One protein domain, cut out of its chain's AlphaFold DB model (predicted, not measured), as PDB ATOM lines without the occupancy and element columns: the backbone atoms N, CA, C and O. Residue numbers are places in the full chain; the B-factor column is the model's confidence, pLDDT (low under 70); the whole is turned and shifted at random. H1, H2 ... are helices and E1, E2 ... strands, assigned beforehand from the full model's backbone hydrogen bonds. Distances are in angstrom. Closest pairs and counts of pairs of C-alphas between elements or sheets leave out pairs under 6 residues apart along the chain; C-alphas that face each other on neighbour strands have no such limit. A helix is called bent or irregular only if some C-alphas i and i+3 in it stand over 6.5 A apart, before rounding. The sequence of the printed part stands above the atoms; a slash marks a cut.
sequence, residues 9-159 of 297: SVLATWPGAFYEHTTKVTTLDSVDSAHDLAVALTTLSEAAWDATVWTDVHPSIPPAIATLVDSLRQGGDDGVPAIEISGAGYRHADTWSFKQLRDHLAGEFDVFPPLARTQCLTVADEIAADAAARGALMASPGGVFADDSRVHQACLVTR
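What this domain is: This is residues 9 to 159 of the 297 residues of an uncharacterized protein of Rhodococcus triatomae BKS 15-14 (UniProt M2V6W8). A two-stranded antiparallel hairpin, E1 and E2, lies along one side of an up-and-down bundle of three long helices, H1, H2 and H5, with E1 over H1 and E2 over H5. H3 and the short H4 pack on H1, H6 crosses H1 and H5 near the hairpin's turn, and residues 139 to 144 stick out. The 151 printed residues hold two named strands and then six named helices, E1 E2 H1 H2 H3 H4 H5 H6; the class is mostly helix. The whole is compact, with a radius of gyration of the C-alphas of 15.1 A and spans of 41 by 39 by 23 A.

Where its parts are: E1, residues 9 to 15, begins with C-alpha 9 at (219.309, 320.666, 214.291) and is 19.4 A long. E2, residues 20 to 28, is 23.4 A long and bends by 52 degrees at residue 25. H1, residues 31 to 54, is 34.1 A long and begins at C-alpha 31 (215.324, 313.941, 218.419). H2 is residues 58 to 74, 25.3 A long, and only just irregular: C-alphas 59 and 62 are 6.6 A apart. H3 is residues 96 to 105 and H4 residues 108 to 111. H5, residues 117 to 139, is 32.5 A long. H6, residues 150 to 157, ends at C-alpha 157 (225.455, 308.990, 193.099).

How they stand to each other: In the hairpin E1 and E2, N 12 and O 23 are 2.9 A apart and N 21 and O 14 2.8 A, within hydrogen-bond range. The closest C-alphas of E1 and H1 are Val 10 and Ala 34, 6.0 A; of E2 and H5, Val 25 and Thr 122, 5.9 A. H1 is the hub. It touches H5 the same way at a shallow tilt of 18 degrees, closest at C-alphas 49 and 134, 7.0 A. H2 touches H5 opposite ways at a shallow tilt of 19 degrees, closest at C-alphas 69 and 124, 4.8 A. H1 and H2 form a helical hairpin, closest at C-alphas 52 and 58, 4.6 A. H3 touches H1 at a steep tilt of 45 degrees, closest at C-alphas 47 and 101, 5.1 A; H4 touches H1, closest at C-alphas 36 and 111, 7.0 A. H6 is about perpendicular to H1, at 80 degrees, and touches it, closest at C-alphas 50 and 157, 5.5 A. H1, H3 and H5 have every O i to N i+4 pair within hydrogen-bond range, H2 10 of 13 and H6 1 of 4, beside 4 of 5 O i to N i+3 pairs; H4 is too short for an O i to N i+4 pair.

The domain as a whole: The C-alphas of Asp 29 and Gly 89, the two farthest apart, are 44.6 A apart. The printed part has no cut. The link from H2 to H3, residues 75 to 95, is long. The mean pLDDT of the printed part is 87.7; residues 76 to 79, 107 to 113 and 158 to 159 are under 70.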
ATOM      1  N   SER A   9     219.176 320.047 215.614       94.56
ATOM      2  CA  SER A   9     219.309 320.666 214.291       94.56
ATOM      3  C   SER A   9     219.379 319.596 213.216       94.56
ATOM      4  O   SER A   9     220.148 318.650 213.354       94.56
ATOM      5  N   VAL A  10     218.616 319.790 212.144       95.56
ATOM      6  CA  VAL A  10     218.759 319.016 210.911       95.56
ATOM      7  C   VAL A  10     219.705 319.780 210.002       95.56
ATOM      8  O   VAL A  10     219.527 320.982 209.770       95.56
ATOM      9  N   LEU A  11     220.746 319.087 209.557       96.62
ATOM     10  CA  LEU A  11     221.814 319.630 208.738       96.62
ATOM     11  C   LEU A  11     221.783 318.932 207.382       96.62
ATOM     12  O   LEU A  11     221.661 317.711 207.334       96.62
ATOM     13  N   ALA A  12     221.904 319.702 206.309       95.44
ATOM     14  CA  ALA A  12     222.126 319.161 204.981       95.44
ATOM     15  C   ALA A  12     223.623 319.158 204.708       95.44
ATOM     16  O   ALA A  12     224.282 320.184 204.903       95.44
ATOM     17  N   THR A  13     224.133 318.015 204.260       93.81
ATOM     18  CA  THR A  13     225.551 317.800 203.980       93.81
ATOM     19  C   THR A  13     225.718 317.341 202.542       93.81
ATOM     20  O   THR A  13     224.963 316.493 202.075       93.81
ATOM     21  N   TRP A  14     226.695 317.897 201.836       92.75
ATOM     22  CA  TRP A  14     227.019 317.488 200.472       92.75
ATOM     23  C   TRP A  14     228.535 317.483 200.251       92.75
ATOM     24  O   TRP A  14     229.262 318.232 200.912       92.75
ATOM     25  N   PRO A  15     229.037 316.651 199.327       89.06
ATOM     26  CA  PRO A  15     230.431 316.698 198.914       89.06
ATOM     27  C   PRO A  15     230.688 317.996 198.142       89.06
ATOM     28  O   PRO A  15     229.884 318.392 197.304       89.06
ATOM     29  N   GLY A  16     231.817 318.640 198.396       86.88
ATOM     30  CA  GLY A  16     232.425 319.607 197.486       86.88
ATOM     31  C   GLY A  16     233.534 318.954 196.665       86.88
ATOM     32  O   GLY A  16     233.739 317.740 196.721       86.88
ATOM     33  N   ALA A  17     234.305 319.765 195.943       84.62
ATOM     34  CA  ALA A  17     235.450 319.288 195.167       84.62
ATOM     35  C   ALA A  17     236.528 318.622 196.046       84.62
ATOM     36  O   ALA A  17     237.186 317.676 195.613       84.62
ATOM     37  N   PHE A  18     236.708 319.111 197.281       84.06
ATOM     38  CA  PHE A  18     237.790 318.673 198.173       84.06
ATOM     39  C   PHE A  18     237.348 318.329 199.598       84.06
ATOM     40  O   PHE A  18     238.033 317.565 200.277       84.06
ATOM     41  N   TYR A  19     236.249 318.906 200.080       87.62
ATOM     42  CA  TYR A  19     235.763 318.741 201.449       87.62
ATOM     43  C   TYR A  19     234.240 318.688 201.475       87.62
ATOM     44  O   TYR A  19     233.574 319.109 200.534       87.62
ATOM     45  N   GLU A  20     233.688 318.134 202.549       92.25
ATOM     46  CA  GLU A  20     232.250 318.154 202.787       92.25
ATOM     47  C   GLU A  20     231.799 319.551 203.212       92.25
ATOM     48  O   GLU A  20     232.511 320.288 203.901       92.25
ATOM     49  N   HIS A  21     230.586 319.895 202.808       93.94
ATOM     50  CA  HIS A  21     229.926 321.139 203.154       93.94
ATOM     51  C   HIS A  21     228.661 320.833 203.919       93.94
ATOM     52  O   HIS A  21     227.982 319.848 203.642       93.94
ATOM     53  N   THR A  22     228.324 321.709 204.856       95.75
ATOM     54  CA  THR A  22     227.133 321.544 205.674       95.75
ATOM     55  C   THR A  22     226.432 322.877 205.834       95.75
ATOM     56  O   THR A  22     227.064 323.899 206.101       95.75
ATOM     57  N   THR A  23     225.109 322.858 205.729       96.06
ATOM     58  CA  THR A  23     224.260 323.979 206.118       96.06
ATOM     59  C   THR A  23     223.189 323.513 207.085       96.06
ATOM     60  O   THR A  23     222.768 322.355 207.088       96.06
ATOM     61  N   LYS A  24     222.734 324.428 207.934       97.12
ATOM     62  CA  LYS A  24     221.606 324.161 208.814       97.12
ATOM     63  C   LYS A  24     220.313 324.332 208.029       97.12
ATOM     64  O   LYS A  24     220.020 325.439 207.593       97.12
ATOM     65  N   VAL A  25     219.523 323.264 207.949       96.25
ATOM     66  CA  VAL A  25     218.174 323.301 207.373       96.25
ATOM     67  C   VAL A  25     217.225 323.882 208.406       96.25
ATOM     68  O   VAL A  25     216.672 324.960 208.228       96.25
ATOM     69  N   THR A  26     217.067 323.205 209.545       94.94
ATOM     70  CA  THR A  26     216.077 323.616 210.543       94.94
ATOM     71  C   THR A  26     216.405 323.134 211.957       94.94
ATOM     72  O   THR A  26     217.480 322.588 212.223       94.94
ATOM     73  N   THR A  27     215.513 323.395 212.913       94.50
ATOM     74  CA  THR A  27     215.622 322.910 214.296       94.50
ATOM     75  C   THR A  27     214.281 322.421 214.801       94.50
ATOM     76  O   THR A  27     213.285 323.121 214.642       94.50
ATOM     77  N   LEU A  28     214.284 321.261 215.451       91.62
ATOM     78  CA  LEU A  28     213.124 320.619 216.062       91.62
ATOM     79  C   LEU A  28     213.357 320.415 217.561       91.62
ATOM     80  O   LEU A  28     214.495 320.386 218.032       91.62
ATOM     81  N   ASP A  29     212.268 320.251 218.305       91.00
ATOM     82  CA  ASP A  29     212.300 320.038 219.757       91.00
ATOM     83  C   ASP A  29     212.337 318.540 220.139       91.00
ATOM     84  O   ASP A  29     212.417 318.190 221.317       91.00
ATOM     85  N   SER A  30     212.300 317.650 219.140       89.12
ATOM     86  CA  SER A  30     212.348 316.192 219.288       89.12
ATOM     87  C   SER A  30     213.504 315.610 218.478       89.12
ATOM     88  O   SER A  30     213.721 316.007 217.330       89.12
ATOM     89  N   VAL A  31     214.237 314.673 219.084       90.56
ATOM     90  CA  VAL A  31     215.324 313.941 218.419       90.56
ATOM     91  C   VAL A  31     214.774 312.998 217.357       90.56
ATOM     92  O   VAL A  31     215.313 312.975 216.258       90.56
ATOM     93  N   ASP A  32     213.667 312.312 217.653       89.75
ATOM     94  CA  ASP A  32     213.027 311.371 216.732       89.75
ATOM     95  C   ASP A  32     212.518 312.126 215.502       89.75
ATOM     96  O   ASP A  32     212.888 311.809 214.383       89.75
ATOM     97  N   SER A  33     211.823 313.254 215.699       88.94
ATOM     98  CA  SER A  33     211.357 314.084 214.579       88.94
ATOM     99  C   SER A  33     212.507 314.681 213.759       88.94
ATOM    100  O   SER A  33     212.391 314.827 212.547       88.94
ATOM    101  N   ALA A  34     213.624 315.052 214.394       91.19
ATOM    102  CA  ALA A  34     214.807 315.514 213.666       91.19
ATOM    103  C   ALA A  34     215.463 314.390 212.861       91.19
ATOM    104  O   ALA A  34     215.918 314.636 211.747       91.19
ATOM    105  N   HIS A  35     215.498 313.179 213.413       91.12
ATOM    106  CA  HIS A  35     216.003 311.998 212.732       91.12
ATOM    107  C   HIS A  35     215.120 311.624 211.538       91.12
ATOM    108  O   HIS A  35     215.639 311.537 210.430       91.12
ATOM    109  N   ASP A  36     213.805 311.516 211.734       89.00
ATOM    110  CA  ASP A  36     212.842 311.173 210.683       89.00
ATOM    111  C   ASP A  36     212.885 312.192 209.537       89.00
ATOM    112  O   ASP A  36     212.966 311.818 208.368       89.00
ATOM    113  N   LEU A  37     212.939 313.493 209.865       90.12
ATOM    114  CA  LEU A  37     213.097 314.544 208.858       90.12
ATOM    115  C   LEU A  37     214.423 314.408 208.097       90.12
ATOM    116  O   LEU A  37     214.446 314.568 206.879       90.12
ATOM    117  N   ALA A  38     215.530 314.144 208.796       92.12
ATOM    118  CA  ALA A  38     216.831 313.981 208.155       92.12
ATOM    119  C   ALA A  38     216.846 312.767 207.214       92.12
ATOM    120  O   ALA A  38     217.349 312.883 206.102       92.12
ATOM    121  N   VAL A  39     216.264 311.636 207.626       89.19
ATOM    122  CA  VAL A  39     216.139 310.436 206.786       89.19
ATOM    123  C   VAL A  39     215.306 310.743 205.544       89.19
ATOM    124  O   VAL A  39     215.791 310.531 204.438       89.19
ATOM    125  N   ALA A  40     214.116 311.330 205.705       88.25
ATOM    126  CA  ALA A  40     213.236 311.654 204.582       88.25
ATOM    127  C   ALA A  40     213.903 312.588 203.555       88.25
ATOM    128  O   ALA A  40     213.801 312.366 202.347       88.25
ATOM    129  N   LEU A  41     214.622 313.619 204.018       91.44
ATOM    130  CA  LEU A  41     215.334 314.545 203.132       91.44
ATOM    131  C   LEU A  41     216.527 313.888 202.435       91.44
ATOM    132  O   LEU A  41     216.731 314.133 201.245       91.44
ATOM    133  N   THR A  42     217.290 313.052 203.141       90.50
ATOM    134  CA  THR A  42     218.403 312.300 202.549       90.50
ATOM    135  C   THR A  42     217.897 311.373 201.453       90.50
ATOM    136  O   THR A  42     218.379 311.454 200.328       90.50
ATOM    137  N   THR A  43     216.877 310.559 201.735       88.19
ATOM    138  CA  THR A  43     216.371 309.587 200.762       88.19
ATOM    139  C   THR A  43     215.741 310.270 199.545       88.19
ATOM    140  O   THR A  43     215.987 309.846 198.417       88.19
ATOM    141  N   LEU A  44     215.013 311.380 199.733       90.62
ATOM    142  CA  LEU A  44     214.532 312.196 198.614       90.62
ATOM    143  C   LEU A  44     215.690 312.729 197.760       90.62
ATOM    144  O   LEU A  44     215.635 312.642 196.534       90.62
ATOM    145  N   SER A  45     216.711 313.313 198.397       91.88
ATOM    146  CA  SER A  45     217.860 313.901 197.703       91.88
ATOM    147  C   SER A  45     218.595 312.842 196.886       91.88
ATOM    148  O   SER A  45     218.798 313.020 195.686       91.88
ATOM    149  N   GLU A  46     218.941 311.716 197.509       89.12
ATOM    150  CA  GLU A  46     219.661 310.617 196.866       89.12
ATOM    151  C   GLU A  46     218.869 310.026 195.699       89.12
ATOM    152  O   GLU A  46     219.409 309.942 194.596       89.12
ATOM    153  N   ALA A  47     217.582 309.716 195.891       89.06
ATOM    154  CA  ALA A  47     216.735 309.185 194.824       89.06
ATOM    155  C   ALA A  47     216.572 310.187 193.669       89.06
ATOM    156  O   ALA A  47     216.622 309.813 192.497       89.06
ATOM    157  N   ALA A  48     216.423 311.483 193.971       92.44
ATOM    158  CA  ALA A  48     216.314 312.521 192.951       92.44
ATOM    159  C   ALA A  48     217.613 312.695 192.157       92.44
ATOM    160  O   ALA A  48     217.560 312.850 190.935       92.44
ATOM    161  N   TRP A  49     218.773 312.676 192.817       92.25
ATOM    162  CA  TRP A  49     220.072 312.731 192.147       92.25
ATOM    163  C   TRP A  49     220.332 311.478 191.316       92.25
ATOM    164  O   TRP A  49     220.674 311.611 190.144       92.25
ATOM    165  N   ASP A  50     220.114 310.289 191.869       88.69
ATOM    166  CA  ASP A  50     220.322 309.023 191.169       88.69
ATOM    167  C   ASP A  50     219.432 308.912 189.923       88.69
ATOM    168  O   ASP A  50     219.932 308.715 188.813       88.69
ATOM    169  N   ALA A  51     218.129 309.178 190.065       89.19
ATOM    170  CA  ALA A  51     217.204 309.181 188.938       89.19
ATOM    171  C   ALA A  51     217.570 310.252 187.896       89.19
ATOM    172  O   ALA A  51     217.537 309.977 186.698       89.19
ATOM    173  N   THR A  52     217.976 311.453 188.321       90.81
ATOM    174  CA  THR A  52     218.409 312.512 187.388       90.81
ATOM    175  C   THR A  52     219.644 312.097 186.595       90.81
ATOM    176  O   THR A  52     219.745 312.384 185.405       90.81
ATOM    177  N   VAL A  53     220.591 311.424 187.246       88.50
ATOM    178  CA  VAL A  53     221.845 311.014 186.621       88.50
ATOM    179  C   VAL A  53     221.646 309.792 185.732       88.50
ATOM    180  O   VAL A  53     222.211 309.754 184.648       88.50
ATOM    181  N   TRP A  54     220.857 308.797 186.113       87.00
ATOM    182  CA  TRP A  54     220.849 307.516 185.398       87.00
ATOM    183  C   TRP A  54     219.615 307.267 184.535       87.00
ATOM    184  O   TRP A  54     219.625 306.349 183.718       87.00
ATOM    185  N   THR A  55     218.555 308.069 184.669       88.25
ATOM    186  CA  THR A  55     217.272 307.783 184.011       88.25
ATOM    187  C   THR A  55     216.890 308.802 182.942       88.25
ATOM    188  O   THR A  55     217.222 309.982 183.037       88.25
ATOM    189  N   ASP A  56     216.129 308.364 181.932       89.62
ATOM    190  CA  ASP A  56     215.507 309.257 180.945       89.62
ATOM    191  C   ASP A  56     214.271 309.977 181.461       89.62
ATOM    192  O   ASP A  56     213.764 310.881 180.807       89.62
ATOM    193  N   VAL A  57     213.860 309.654 182.683       88.94
ATOM    194  CA  VAL A  57     212.744 310.284 183.378       88.94
ATOM    195  C   VAL A  57     213.148 311.616 184.027       88.94
ATOM    196  O   VAL A  57     212.303 312.347 184.539       88.94
ATOM    197  N   HIS A  58     214.429 312.002 183.971       89.38
ATOM    198  CA  HIS A  58     214.918 313.251 184.560       89.38
ATOM    199  C   HIS A  58     214.125 314.528 184.189       89.38
ATOM    200  O   HIS A  58     214.054 315.414 185.044       89.38
ATOM    201  N   PRO A  59     213.474 314.680 183.009       91.50
ATOM    202  CA  PRO A  59     212.676 315.870 182.711       91.50
ATOM    203  C   PRO A  59     211.402 315.998 183.559       91.50
ATOM    204  O   PRO A  59     210.907 317.110 183.741       91.50
ATOM    205  N   SER A  60     210.860 314.897 184.096       92.12
ATOM    206  CA  SER A  60     209.660 314.932 184.945       92.12
ATOM    207  C   SER A  60     209.968 315.169 186.426       92.12
ATOM    208  O   SER A  60     209.053 315.471 187.193       92.12
ATOM    209  N   ILE A  61     211.239 315.085 186.835       93.69
ATOM    210  CA  ILE A  61     211.662 315.269 188.229       93.69
ATOM    211  C   ILE A  61     211.526 316.738 188.683       93.69
ATOM    212  O   ILE A  61     210.886 316.971 189.711       93.69
ATOM    213  N   PRO A  62     212.049 317.761 187.967       94.19
ATOM    214  CA  PRO A  62     211.977 319.146 188.435       94.19
ATOM    215  C   PRO A  62     210.550 319.666 188.683       94.19
ATOM    216  O   PRO A  62     210.343 320.281 189.728       94.19
ATOM    217  N   PRO A  63     209.548 319.414 187.810       94.81
ATOM    218  CA  PRO A  63     208.166 319.823 188.078       94.81
ATOM    219  C   PRO A  63     207.567 319.178 189.336       94.81
ATOM    220  O   PRO A  63     206.845 319.838 190.086       94.81
ATOM    221  N   ALA A  64     207.882 317.907 189.595       93.44
ATOM    222  CA  ALA A  64     207.410 317.204 190.783       93.44
ATOM    223  C   ALA A  64     208.026 317.786 192.065       93.44
ATOM    224  O   ALA A  64     207.310 318.100 193.014       93.44
ATOM    225  N   ILE A  65     209.340 318.037 192.063       94.88
ATOM    226  CA  ILE A  65     210.026 318.681 193.191       94.88
ATOM    227  C   ILE A  65     209.536 320.121 193.400       94.88
ATOM    228  O   ILE A  65     209.360 320.548 194.538       94.88
ATOM    229  N   ALA A  66     209.262 320.868 192.328       95.38
ATOM    230  CA  ALA A  66     208.671 322.201 192.435       95.38
ATOM    231  C   ALA A  66     207.289 322.160 193.105       95.38
ATOM    232  O   ALA A  66     207.005 322.987 193.968       95.38
ATOM    233  N   THR A  67     206.471 321.157 192.776       93.19
ATOM    234  CA  THR A  67     205.161 320.947 193.410       93.19
ATOM    235  C   THR A  67     205.314 320.678 194.910       93.19
ATOM    236  O   THR A  67     204.629 321.308 195.711       93.19
ATOM    237  N   LEU A  68     206.273 319.831 195.308       92.12
ATOM    238  CA  LEU A  68     206.607 319.580 196.719       92.12
ATOM    239  C   LEU A  68     207.013 320.865 197.450       92.12
ATOM    240  O   LEU A  68     206.503 321.168 198.533       92.12
ATOM    241  N   VAL A  69     207.915 321.641 196.849       94.06
ATOM    242  CA  VAL A  69     208.382 322.926 197.385       94.06
ATOM    243  C   VAL A  69     207.215 323.895 197.566       94.06
ATOM    244  O   VAL A  69     207.105 324.531 198.615       94.06
ATOM    245  N   ASP A  70     206.322 323.992 196.583       93.19
ATOM    246  CA  ASP A  70     205.158 324.870 196.645       93.19
ATOM    247  C   ASP A  70     204.154 324.419 197.712       93.19
ATOM    248  O   ASP A  70     203.660 325.262 198.463       93.19
ATOM    249  N   SER A  71     203.911 323.115 197.868       89.62
ATOM    250  CA  SER A  71     203.068 322.578 198.945       89.62
ATOM    251  C   SER A  71     203.625 322.912 200.332       89.62
ATOM    252  O   SER A  71     202.906 323.457 201.177       89.62
ATOM    253  N   LEU A  72     204.926 322.698 200.558       90.12
ATOM    254  CA  LEU A  72     205.601 323.079 201.806       90.12
ATOM    255  C   LEU A  72     205.542 324.597 202.046       90.12
ATOM    256  O   LEU A  72     205.368 325.069 203.178       90.12
ATOM    257  N   ARG A  73     205.653 325.389 200.974       92.19
ATOM    258  CA  ARG A  73     205.544 326.849 201.019       92.19
ATOM    259  C   ARG A  73     204.131 327.354 201.201       92.19
ATOM    260  O   ARG A  73     204.013 328.459 201.709       92.19
ATOM    261  N   GLN A  74     203.085 326.627 200.850       87.38
ATOM    262  CA  GLN A  74     201.716 327.062 201.119       87.38
ATOM    263  C   GLN A  74     201.343 326.767 202.574       87.38
ATOM    264  O   GLN A  74     200.856 327.666 203.256       87.38
ATOM    265  N   GLY A  75     201.722 325.590 203.081       70.44
ATOM    266  CA  GLY A  75     201.406 325.146 204.436       70.44
ATOM    267  C   GLY A  75     199.913 324.845 204.589       70.44
ATOM    268  O   GLY A  75     199.082 325.744 204.495       70.44
ATOM    269  N   GLY A  76     199.577 323.582 204.833       63.38
ATOM    270  CA  GLY A  76     198.213 323.131 205.102       63.38
ATOM    271  C   GLY A  76     198.176 322.233 206.334       63.38
ATOM    272  O   GLY A  76     199.171 321.584 206.654       63.38
ATOM    273  N   ASP A  77     197.028 322.202 207.009       60.00
ATOM    274  CA  ASP A  77     196.798 321.322 208.165       60.00
ATOM    275  C   ASP A  77     196.796 319.832 207.766       60.00
ATOM    276  O   ASP A  77     197.065 318.972 208.600       60.00
ATOM    277  N   ASP A  78     196.562 319.547 206.478       63.84
ATOM    278  CA  ASP A  78     196.473 318.201 205.896       63.84
ATOM    279  C   ASP A  78     197.826 317.641 205.404       63.84
ATOM    280  O   ASP A  78     197.873 316.549 204.844       63.84
ATOM    281  N   GLY A  79     198.934 318.367 205.605       68.00
ATOM    282  CA  GLY A  79     200.276 317.922 205.206       68.00
ATOM    283  C   GLY A  79     200.625 318.179 203.734       68.00
ATOM    284  O   GLY A  79     200.089 319.083 203.089       68.00
ATOM    285  N   VAL A  80     201.604 317.428 203.220       76.56
ATOM    286  CA  VAL A  80     202.033 317.484 201.815       76.56
ATOM    287  C   VAL A  80     201.190 316.482 201.019       76.56
ATOM    288  O   VAL A  80     201.181 315.309 201.378       76.56
ATOM    289  N   PRO A  81     200.489 316.894 199.948       78.94
ATOM    290  CA  PRO A  81     199.718 315.958 199.138       78.94
ATOM    291  C   PRO A  81     200.640 314.972 198.411       78.94
ATOM    292  O   PRO A  81     201.770 315.316 198.069       78.94
ATOM    293  N   ALA A  82     200.126 313.782 198.101       87.00
ATOM    294  CA  ALA A  82     200.795 312.846 197.203       87.00
ATOM    295  C   ALA A  82     201.070 313.501 195.837       87.00
ATOM    296  O   ALA A  82     200.177 314.094 195.222       87.00
ATOM    297  N   ILE A  83     202.311 313.388 195.365       90.12
ATOM    298  CA  ILE A  83     202.782 313.945 194.097       90.12
ATOM    299  C   ILE A  83     203.065 312.792 193.142       90.12
ATOM    300  O   ILE A  83     204.047 312.066 193.268       90.12
ATOM    301  N   GLU A  84     202.195 312.655 192.150       90.50
ATOM    302  CA  GLU A  84     202.323 311.637 191.113       90.50
ATOM    303  C   GLU A  84     203.341 312.059 190.050       90.50
ATOM    304  O   GLU A  84     203.237 313.138 189.457       90.50
ATOM    305  N   ILE A  85     204.292 311.171 189.749       90.38
ATOM    306  CA  ILE A  85     205.200 311.323 188.609       90.38
ATOM    307  C   ILE A  85     204.877 310.255 187.571       90.38
ATOM    308  O   ILE A  85     204.984 309.056 187.829       90.38
ATOM    309  N   SER A  86     204.525 310.689 186.361       87.56
ATOM    310  CA  SER A  86     204.309 309.770 185.246       87.56
ATOM    311  C   SER A  86     205.636 309.333 184.628       87.56
ATOM    312  O   SER A  86     206.437 310.169 184.220       87.56
ATOM    313  N   GLY A  87     205.826 308.019 184.497       85.19
ATOM    314  CA  GLY A  87     206.880 307.422 183.673       85.19
ATOM    315  C   GLY A  87     206.448 307.155 182.223       85.19
ATOM    316  O   GLY A  87     207.174 306.513 181.470       85.19
ATOM    317  N   ALA A  88     205.252 307.582 181.806       87.00
ATOM    318  CA  ALA A  88     204.732 307.243 180.484       87.00
ATOM    319  C   ALA A  88     205.632 307.788 179.362       87.00
ATOM    320  O   ALA A  88     205.901 308.984 179.295       87.00
ATOM    321  N   GLY A  89     206.053 306.901 178.458       84.00
ATOM    322  CA  GLY A  89     206.910 307.255 177.325       84.00
ATOM    323  C   GLY A  89     208.411 307.255 177.624       84.00
ATOM    324  O   GLY A  89     209.185 307.482 176.701       84.00
ATOM    325  N   TYR A  90     208.820 306.953 178.860       87.62
ATOM    326  CA  TYR A  90     210.226 306.814 179.236       87.62
ATOM    327  C   TYR A  90     210.638 305.344 179.329       87.62
ATOM    328  O   TYR A  90     209.899 304.500 179.839       87.62
ATOM    329  N   ARG A  91     211.847 305.034 178.863       86.19
ATOM    330  CA  ARG A  91     212.451 303.698 178.905       86.19
ATOM    331  C   ARG A  91     212.778 303.275 180.335       86.19
ATOM    332  O   ARG A  91     212.670 302.095 180.654       86.19
ATOM    333  N   HIS A  92     213.157 304.218 181.197       88.81
ATOM    334  CA  HIS A  92     213.582 303.949 182.573       88.81
ATOM    335  C   HIS A  92     212.445 304.119 183.590       88.81
ATOM    336  O   HIS A  92     212.687 304.160 184.790       88.81
ATOM    337  N   ALA A  93     211.188 304.160 183.136       86.62
ATOM    338  CA  ALA A  93     210.006 304.281 183.993       86.62
ATOM    339  C   ALA A  93     209.839 303.143 185.015       86.62
ATOM    340  O   ALA A  93     209.139 303.288 186.018       86.62
ATOM    341  N   ASP A  94     210.454 301.994 184.743       84.69
ATOM    342  CA  ASP A  94     210.377 300.812 185.589       84.69
ATOM    343  C   ASP A  94     211.645 300.536 186.396       84.69
ATOM    344  O   ASP A  94     211.661 299.556 187.149       84.69
ATOM    345  N   THR A  95     212.673 301.378 186.278       83.81
ATOM    346  CA  THR A  95     213.909 301.197 187.040       83.81
ATOM    347  C   THR A  95     213.678 301.512 188.507       83.81
ATOM    348  O   THR A  95     212.857 302.360 188.870       83.81
ATOM    349  N   TRP A  96     214.414 300.820 189.368       83.75
ATOM    350  CA  TRP A  96     214.365 301.027 190.807       83.75
ATOM    351  C   TRP A  96     214.635 302.491 191.186       83.75
ATOM    352  O   TRP A  96     213.877 303.040 191.979       83.75
ATOM    353  N   SER A  97     215.621 303.145 190.561       80.94
ATOM    354  CA  SER A  97     215.980 304.549 190.823       80.94
ATOM    355  C   SER A  97     214.793 305.497 190.658       80.94
ATOM    356  O   SER A  97     214.531 306.353 191.504       80.94
ATOM    357  N   PHE A  98     214.030 305.329 189.574       87.44
ATOM    358  CA  PHE A  98     212.850 306.151 189.337       87.44
ATOM    359  C   PHE A  98     211.666 305.725 190.216       87.44
ATOM    360  O   PHE A  98     210.963 306.586 190.745       87.44
ATOM    361  N   LYS A  99     211.459 304.417 190.420       88.56
ATOM    362  CA  LYS A  99     210.406 303.893 191.305       88.56
ATOM    363  C   LYS A  99     210.563 304.398 192.731       88.56
ATOM    364  O   LYS A  99     209.586 304.877 193.285       88.56
ATOM    365  N   GLN A 100     211.774 304.371 193.281       86.50
ATOM    366  CA  GLN A 100     212.055 304.871 194.622       86.50
ATOM    367  C   GLN A 100     211.645 306.344 194.755       86.50
ATOM    368  O   GLN A 100     210.866 306.692 195.636       86.50
ATOM    369  N   LEU A 101     212.102 307.208 193.842       90.62
ATOM    370  CA  LEU A 101     211.729 308.624 193.851       90.62
ATOM    371  C   LEU A 101     210.212 308.832 193.722       90.62
ATOM    372  O   LEU A 101     209.634 309.657 194.432       90.62
ATOM    373  N   ARG A 102     209.576 308.108 192.798       91.00
ATOM    374  CA  ARG A 102     208.131 308.177 192.572       91.00
ATOM    375  C   ARG A 102     207.363 307.762 193.823       91.00
ATOM    376  O   ARG A 102     206.452 308.475 194.218       91.00
ATOM    377  N   ASP A 103     207.737 306.647 194.438       88.00
ATOM    378  CA  ASP A 103     207.056 306.099 195.608       88.00
ATOM    379  C   ASP A 103     207.246 307.032 196.823       88.00
ATOM    380  O   ASP A 103     206.282 307.303 197.541       88.00
ATOM    381  N   HIS A 104     208.426 307.657 196.973       86.12
ATOM    382  CA  HIS A 104     208.633 308.709 197.973       86.12
ATOM    383  C   HIS A 104     207.675 309.889 197.783       86.12
ATOM    384  O   HIS A 104     206.996 310.299 198.725       86.12
ATOM    385  N   LEU A 105     207.576 310.411 196.557       88.62
ATOM    386  CA  LEU A 105     206.698 311.537 196.224       88.62
ATOM    387  C   LEU A 105     205.206 311.195 196.310       88.62
ATOM    388  O   LEU A 105     204.417 312.056 196.699       88.62
ATOM    389  N   ALA A 106     204.819 309.953 196.025       85.69
ATOM    390  CA  ALA A 106     203.429 309.505 195.994       85.69
ATOM    391  C   ALA A 106     202.818 309.183 197.371       85.69
ATOM    392  O   ALA A 106     201.633 308.861 197.442       85.69
ATOM    393  N   GLY A 107     203.568 309.272 198.473       68.56
ATOM    394  CA  GLY A 107     202.956 309.072 199.792       68.56
ATOM    395  C   GLY A 107     203.896 308.773 200.948       68.56
ATOM    396  O   GLY A 107     203.450 308.811 202.090       68.56
ATOM    397  N   GLU A 108     205.191 308.536 200.725       60.34
ATOM    398  CA  GLU A 108     206.116 308.396 201.862       60.34
ATOM    399  C   GLU A 108     206.517 309.747 202.483       60.34
ATOM    400  O   GLU A 108     207.207 309.782 203.498       60.34
ATOM    401  N   PHE A 109     206.033 310.877 201.957       56.66
ATOM    402  CA  PHE A 109     206.137 312.174 202.643       56.66
ATOM    403  C   PHE A 109     205.155 312.366 203.801       56.66
ATOM    404  O   PHE A 109     205.327 313.312 204.573       56.66
ATOM    405  N   ASP A 110     204.230 311.427 204.021       51.47
ATOM    406  CA  ASP A 110     203.494 311.308 205.290       51.47
ATOM    407  C   ASP A 110     204.435 311.042 206.489       51.47
ATOM    408  O   ASP A 110     204.023 311.129 207.646       51.47
ATOM    409  N   VAL A 111     205.718 310.751 206.228       52.66
ATOM    410  CA  VAL A 111     206.786 310.589 207.228       52.66
ATOM    411  C   VAL A 111     207.344 311.936 207.711       52.66
ATOM    412  O   VAL A 111     208.079 311.971 208.700       52.66
ATOM    413  N   PHE A 112     207.000 313.073 207.084       66.62
ATOM    414  CA  PHE A 112     207.383 314.358 207.668       66.62
ATOM    415  C   PHE A 112     206.696 314.522 209.030       66.62
ATOM    416  O   PHE A 112     205.464 314.517 209.106       66.62
ATOM    417  N   PRO A 113     207.456 314.720 210.123       68.69
ATOM    418  CA  PRO A 113     206.834 315.070 211.388       68.69
ATOM    419  C   PRO A 113     206.048 316.374 211.198       68.69
ATOM    420  O   PRO A 113     206.463 317.203 210.389       68.69
ATOM    421  N   PRO A 114     204.960 316.616 211.947       77.88
ATOM    422  CA  PRO A 114     204.241 317.882 211.875       77.88
ATOM    423  C   PRO A 114     205.201 319.065 212.062       77.88
ATOM    424  O   PRO A 114     205.738 319.291 213.150       77.88
ATOM    425  N   LEU A 115     205.448 319.795 210.975       84.75
ATOM    426  CA  LEU A 115     206.397 320.899 210.940       84.75
ATOM    427  C   LEU A 115     205.673 322.216 211.215       84.75
ATOM    428  O   LEU A 115     204.625 322.520 210.646       84.75
ATOM    429  N   ALA A 116     206.268 323.051 212.061       88.31
ATOM    430  CA  ALA A 116     205.861 324.439 212.185       88.31
ATOM    431  C   ALA A 116     206.105 325.175 210.862       88.31
ATOM    432  O   ALA A 116     207.042 324.884 210.118       88.31
ATOM    433  N   ARG A 117     205.322 326.225 210.614       89.31
ATOM    434  CA  ARG A 117     205.373 326.998 209.369       89.31
ATOM    435  C   ARG A 117     206.786 327.429 208.950       89.31
ATOM    436  O   ARG A 117     207.134 327.350 207.776       89.31
ATOM    437  N   THR A 118     207.596 327.892 209.898       91.00
ATOM    438  CA  THR A 118     208.983 328.303 209.637       91.00
ATOM    439  C   THR A 118     209.877 327.130 209.245       91.00
ATOM    440  O   THR A 118     210.739 327.303 208.391       91.00
ATOM    441  N   GLN A 119     209.654 325.944 209.817       91.88
ATOM    442  CA  GLN A 119     210.381 324.723 209.469       91.88
ATOM    443  C   GLN A 119     210.022 324.274 208.048       91.88
ATOM    444  O   GLN A 119     210.934 323.997 207.271       91.88
ATOM    445  N   CYS A 120     208.736 324.314 207.666       91.25
ATOM    446  CA  CYS A 120     208.306 324.018 206.292       91.25
ATOM    447  C   CYS A 120     209.004 324.919 205.267       91.25
ATOM    448  O   CYS A 120     209.477 324.433 204.248       91.25
ATOM    449  N   LEU A 121     209.105 326.223 205.550       93.88
ATOM    450  CA  LEU A 121     209.781 327.172 204.663       93.88
ATOM    451  C   LEU A 121     211.269 326.849 204.506       93.88
ATOM    452  O   LEU A 121     211.760 326.786 203.386       93.88
ATOM    453  N   THR A 122     211.973 326.580 205.609       95.56
ATOM    454  CA  THR A 122     213.400 326.235 205.540       95.56
ATOM    455  C   THR A 122     213.659 324.902 204.840       95.56
ATOM    456  O   THR A 122     214.646 324.772 204.124       95.56
ATOM    457  N   VAL A 123     212.767 323.921 205.012       94.06
ATOM    458  CA  VAL A 123     212.839 322.636 204.302       94.06
ATOM    459  C   VAL A 123     212.573 322.833 202.808       94.06
ATOM    460  O   VAL A 123     213.301 322.296 201.982       94.06
ATOM    461  N   ALA A 124     211.581 323.652 202.450       94.94
ATOM    462  CA  ALA A 124     211.286 323.969 201.057       94.94
ATOM    463  C   ALA A 124     212.464 324.661 200.356       94.94
ATOM    464  O   ALA A 124     212.780 324.331 199.215       94.94
ATOM    465  N   ASP A 125     213.127 325.603 201.030       97.62
ATOM    466  CA  ASP A 125     214.286 326.305 200.472       97.62
ATOM    467  C   ASP A 125     215.488 325.374 200.284       97.62
ATOM    468  O   ASP A 125     216.193 325.474 199.280       97.62
ATOM    469  N   GLU A 126     215.682 324.430 201.203       96.75
ATOM    470  CA  GLU A 126     216.714 323.400 201.096       96.75
ATOM    471  C   GLU A 126     216.470 322.463 199.900       96.75
ATOM    472  O   GLU A 126     217.358 322.290 199.062       96.75
ATOM    473  N   ILE A 127     215.250 321.929 199.763       95.88
ATOM    474  CA  ILE A 127     214.854 321.074 198.630       95.88
ATOM    475  C   ILE A 127     214.995 321.838 197.304       95.88
ATOM    476  O   ILE A 127     215.477 321.292 196.310       95.88
ATOM    477  N   ALA A 128     214.613 323.118 197.279       97.88
ATOM    478  CA  ALA A 128     214.737 323.961 196.095       97.88
ATOM    479  C   ALA A 128     216.203 324.232 195.712       97.88
ATOM    480  O   ALA A 128     216.534 324.198 194.527       97.88
ATOM    481  N   ALA A 129     217.086 324.485 196.685       97.38
ATOM    482  CA  ALA A 129     218.511 324.704 196.436       97.38
ATOM    483  C   ALA A 129     219.189 323.450 195.862       97.38
ATOM    484  O   ALA A 129     219.987 323.533 194.926       97.38
ATOM    485  N   ASP A 130     218.836 322.285 196.397       96.56
ATOM    486  CA  ASP A 130     219.298 320.987 195.922       96.56
ATOM    487  C   ASP A 130     218.786 320.669 194.497       96.56
ATOM    488  O   ASP A 130     219.565 320.315 193.608       96.56
ATOM    489  N   ALA A 131     217.503 320.934 194.217       96.75
ATOM    490  CA  ALA A 131     216.922 320.797 192.878       96.75
ATOM    491  C   ALA A 131     217.526 321.760 191.846       96.75
ATOM    492  O   ALA A 131     217.754 321.377 190.697       96.75
ATOM    493  N   ALA A 132     217.817 322.999 192.245       97.00
ATOM    494  CA  ALA A 132     218.463 323.977 191.379       97.00
ATOM    495  C   ALA A 132     219.875 323.530 190.973       97.00
ATOM    496  O   ALA A 132     220.266 323.712 189.820       97.00
ATOM    497  N   ALA A 133     220.623 322.900 191.884       95.81
ATOM    498  CA  ALA A 133     221.935 322.345 191.572       95.81
ATOM    499  C   ALA A 133     221.849 321.194 190.557       95.81
ATOM    500  O   ALA A 133     222.603 321.199 189.583       95.81
ATOM    501  N   ARG A 134     220.891 320.266 190.712       94.75
ATOM    502  CA  ARG A 134     220.607 319.247 189.681       94.75
ATOM    503  C   ARG A 134     220.318 319.877 188.324       94.75
ATOM    504  O   ARG A 134     220.918 319.492 187.325       94.75
ATOM    505  N   GLY A 135     219.435 320.874 188.294       94.38
ATOM    506  CA  GLY A 135     219.093 321.593 187.067       94.38
ATOM    507  C   GLY A 135     220.307 322.257 186.411       94.38
ATOM    508  O   GLY A 135     220.473 322.167 185.198       94.38
ATOM    509  N   ALA A 136     221.190 322.870 187.205       94.38
ATOM    510  CA  ALA A 136     222.420 323.485 186.712       94.38
ATOM    511  C   ALA A 136     223.389 322.460 186.103       94.38
ATOM    512  O   ALA A 136     223.980 322.735 185.057       94.38
ATOM    513  N   LEU A 137     223.524 321.277 186.715       92.25
ATOM    514  CA  LEU A 137     224.324 320.187 186.154       92.25
ATOM    515  C   LEU A 137     223.768 319.729 184.801       92.25
ATOM    516  O   LEU A 137     224.520 319.661 183.835       92.25
ATOM    517  N   MET A 138     222.458 319.476 184.718       90.69
ATOM    518  CA  MET A 138     221.818 319.007 183.481       90.69
ATOM    519  C   MET A 138     221.807 320.064 182.370       90.69
ATOM    520  O   MET A 138     221.791 319.719 181.194       90.69
ATOM    521  N   ALA A 139     221.843 321.354 182.716       91.00
ATOM    522  CA  ALA A 139     221.970 322.438 181.743       91.00
ATOM    523  C   ALA A 139     223.400 322.598 181.198       91.00
ATOM    524  O   ALA A 139     223.583 323.165 180.121       91.00
ATOM    525  N   SER A 140     224.415 322.131 181.934       88.56
ATOM    526  CA  SER A 140     225.817 322.179 181.513       88.56
ATOM    527  C   SER A 140     226.607 320.925 181.937       88.56
ATOM    528  O   SER A 140     227.529 321.034 182.757       88.56
ATOM    529  N   PRO A 141     226.306 319.746 181.352       80.81
ATOM    530  CA  PRO A 141     227.106 318.525 181.458       80.81
ATOM    531  C   PRO A 141     228.610 318.779 181.272       80.81
ATOM    532  O   PRO A 141     229.048 319.212 180.210       80.81
ATOM    533  N   GLY A 142     229.424 318.550 182.305       76.44
ATOM    534  CA  GLY A 142     230.877 318.791 182.243       76.44
ATOM    535  C   GLY A 142     231.311 320.262 182.355       76.44
ATOM    536  O   GLY A 142     232.475 320.578 182.093       76.44
ATOM    537  N   GLY A 143     230.399 321.151 182.757       85.94
ATOM    538  CA  GLY A 143     230.708 322.531 183.120       85.94
ATOM    539  C   GLY A 143     231.662 322.638 184.313       85.94
ATOM    540  O   GLY A 143     231.867 321.691 185.073       85.94
ATOM    541  N   VAL A 144     232.246 323.824 184.487       89.00
ATOM    542  CA  VAL A 144     233.054 324.148 185.667       89.00
ATOM    543  C   VAL A 144     232.136 324.754 186.718       89.00
ATOM    544  O   VAL A 144     231.535 325.805 186.494       89.00
ATOM    545  N   PHE A 145     232.040 324.093 187.864       91.75
ATOM    546  CA  PHE A 145     231.225 324.533 188.989       91.75
ATOM    547  C   PHE A 145     232.110 324.958 190.157       91.75
ATOM    548  O   PHE A 145     233.266 324.548 190.246       91.75
ATOM    549  N   ALA A 146     231.561 325.784 191.048       91.56
ATOM    550  CA  ALA A 146     232.250 326.171 192.272       91.56
ATOM    551  C   ALA A 146     232.581 324.940 193.130       91.56
ATOM    552  O   ALA A 146     231.828 323.961 193.146       91.56
ATOM    553  N   ASP A 147     233.693 325.006 193.860       90.44
ATOM    554  CA  ASP A 147     234.176 323.895 194.689       90.44
ATOM    555  C   ASP A 147     233.181 323.503 195.788       90.44
ATOM    556  O   ASP A 147     233.128 322.339 196.170       90.44
ATOM    557  N   ASP A 148     232.367 324.450 196.256       90.25
ATOM    558  CA  ASP A 148     231.332 324.257 197.271       90.25
ATOM    559  C   ASP A 148     229.941 323.960 196.697       90.25
ATOM    560  O   ASP A 148     228.953 323.883 197.434       90.25
ATOM    561  N   SER A 149     229.835 323.776 195.381       93.06
ATOM    562  CA  SER A 149     228.555 323.541 194.725       93.06
ATOM    563  C   SER A 149     227.987 322.156 195.034       93.06
ATOM    564  O   SER A 149     228.678 321.141 194.991       93.06
ATOM    565  N   ARG A 150     226.669 322.092 195.221       94.69
ATOM    566  CA  ARG A 150     225.930 320.831 195.384       94.69
ATOM    567  C   ARG A 150     225.990 319.919 194.162       94.69
ATOM    568  O   ARG A 150     225.693 318.742 194.302       94.69
ATOM    569  N   VAL A 151     226.408 320.413 192.990       94.38
ATOM    570  CA  VAL A 151     226.566 319.567 191.791       94.38
ATOM    571  C   VAL A 151     227.535 318.407 191.998       94.38
ATOM    572  O   VAL A 151     227.412 317.380 191.338       94.38
ATOM    573  N   HIS A 152     228.462 318.533 192.949       91.25
ATOM    574  CA  HIS A 152     229.393 317.471 193.309       91.25
ATOM    575  C   HIS A 152     228.683 316.275 193.969       91.25
ATOM    576  O   HIS A 152     229.273 315.199 194.026       91.25
ATOM    577  N   GLN A 153     227.405 316.382 194.372       90.19
ATOM    578  CA  GLN A 153     226.580 315.215 194.726       90.19
ATOM    579  C   GLN A 153     226.480 314.207 193.576       90.19
ATOM    580  O   GLN A 153     226.462 313.002 193.826       90.19
ATOM    581  N   ALA A 154     226.531 314.665 192.320       87.88
ATOM    582  CA  ALA A 154     226.618 313.783 191.158       87.88
ATOM    583  C   ALA A 154     227.823 312.831 191.242       87.88
ATOM    584  O   ALA A 154     227.748 311.683 190.799       87.88
ATOM    585  N   CYS A 155     228.927 313.263 191.860       84.12
ATOM    586  CA  CYS A 155     230.084 312.402 192.067       84.12
ATOM    587  C   CYS A 155     229.795 311.252 193.037       84.12
ATOM    588  O   CYS A 155     230.388 310.189 192.885       84.12
ATOM    589  N   LEU A 156     228.908 311.445 194.019       80.25
ATOM    590  CA  LEU A 156     228.521 310.397 194.964       80.25
ATOM    591  C   LEU A 156     227.509 309.433 194.360       80.25
ATOM    592  O   LEU A 156     227.740 308.233 194.422       80.25
ATOM    593  N   VAL A 157     226.448 309.907 193.706       75.50
ATOM    594  CA  VAL A 157     225.455 308.990 193.099       75.50
ATOM    595  C   VAL A 157     226.026 308.171 191.937       75.50
ATOM    596  O   VAL A 157     225.558 307.086 191.625       75.50
ATOM    597  N   THR A 158     227.124 308.626 191.336       69.19
ATOM    598  CA  THR A 158     227.905 307.823 190.377       69.19
ATOM    599  C   THR A 158     228.956 306.911 191.042       69.19
ATOM    600  O   THR A 158     229.686 306.202 190.347       69.19
ATOM    601  N   ARG A 159     229.098 306.951 192.376       65.56
ATOM    602  CA  ARG A 159     230.001 306.116 193.197       65.56
ATOM    603  C   ARG A 159     229.269 305.062 194.037       65.56
ATOM    604  O   ARG A 159     229.869 304.022 194.288       65.56
TER     605      ARG A 159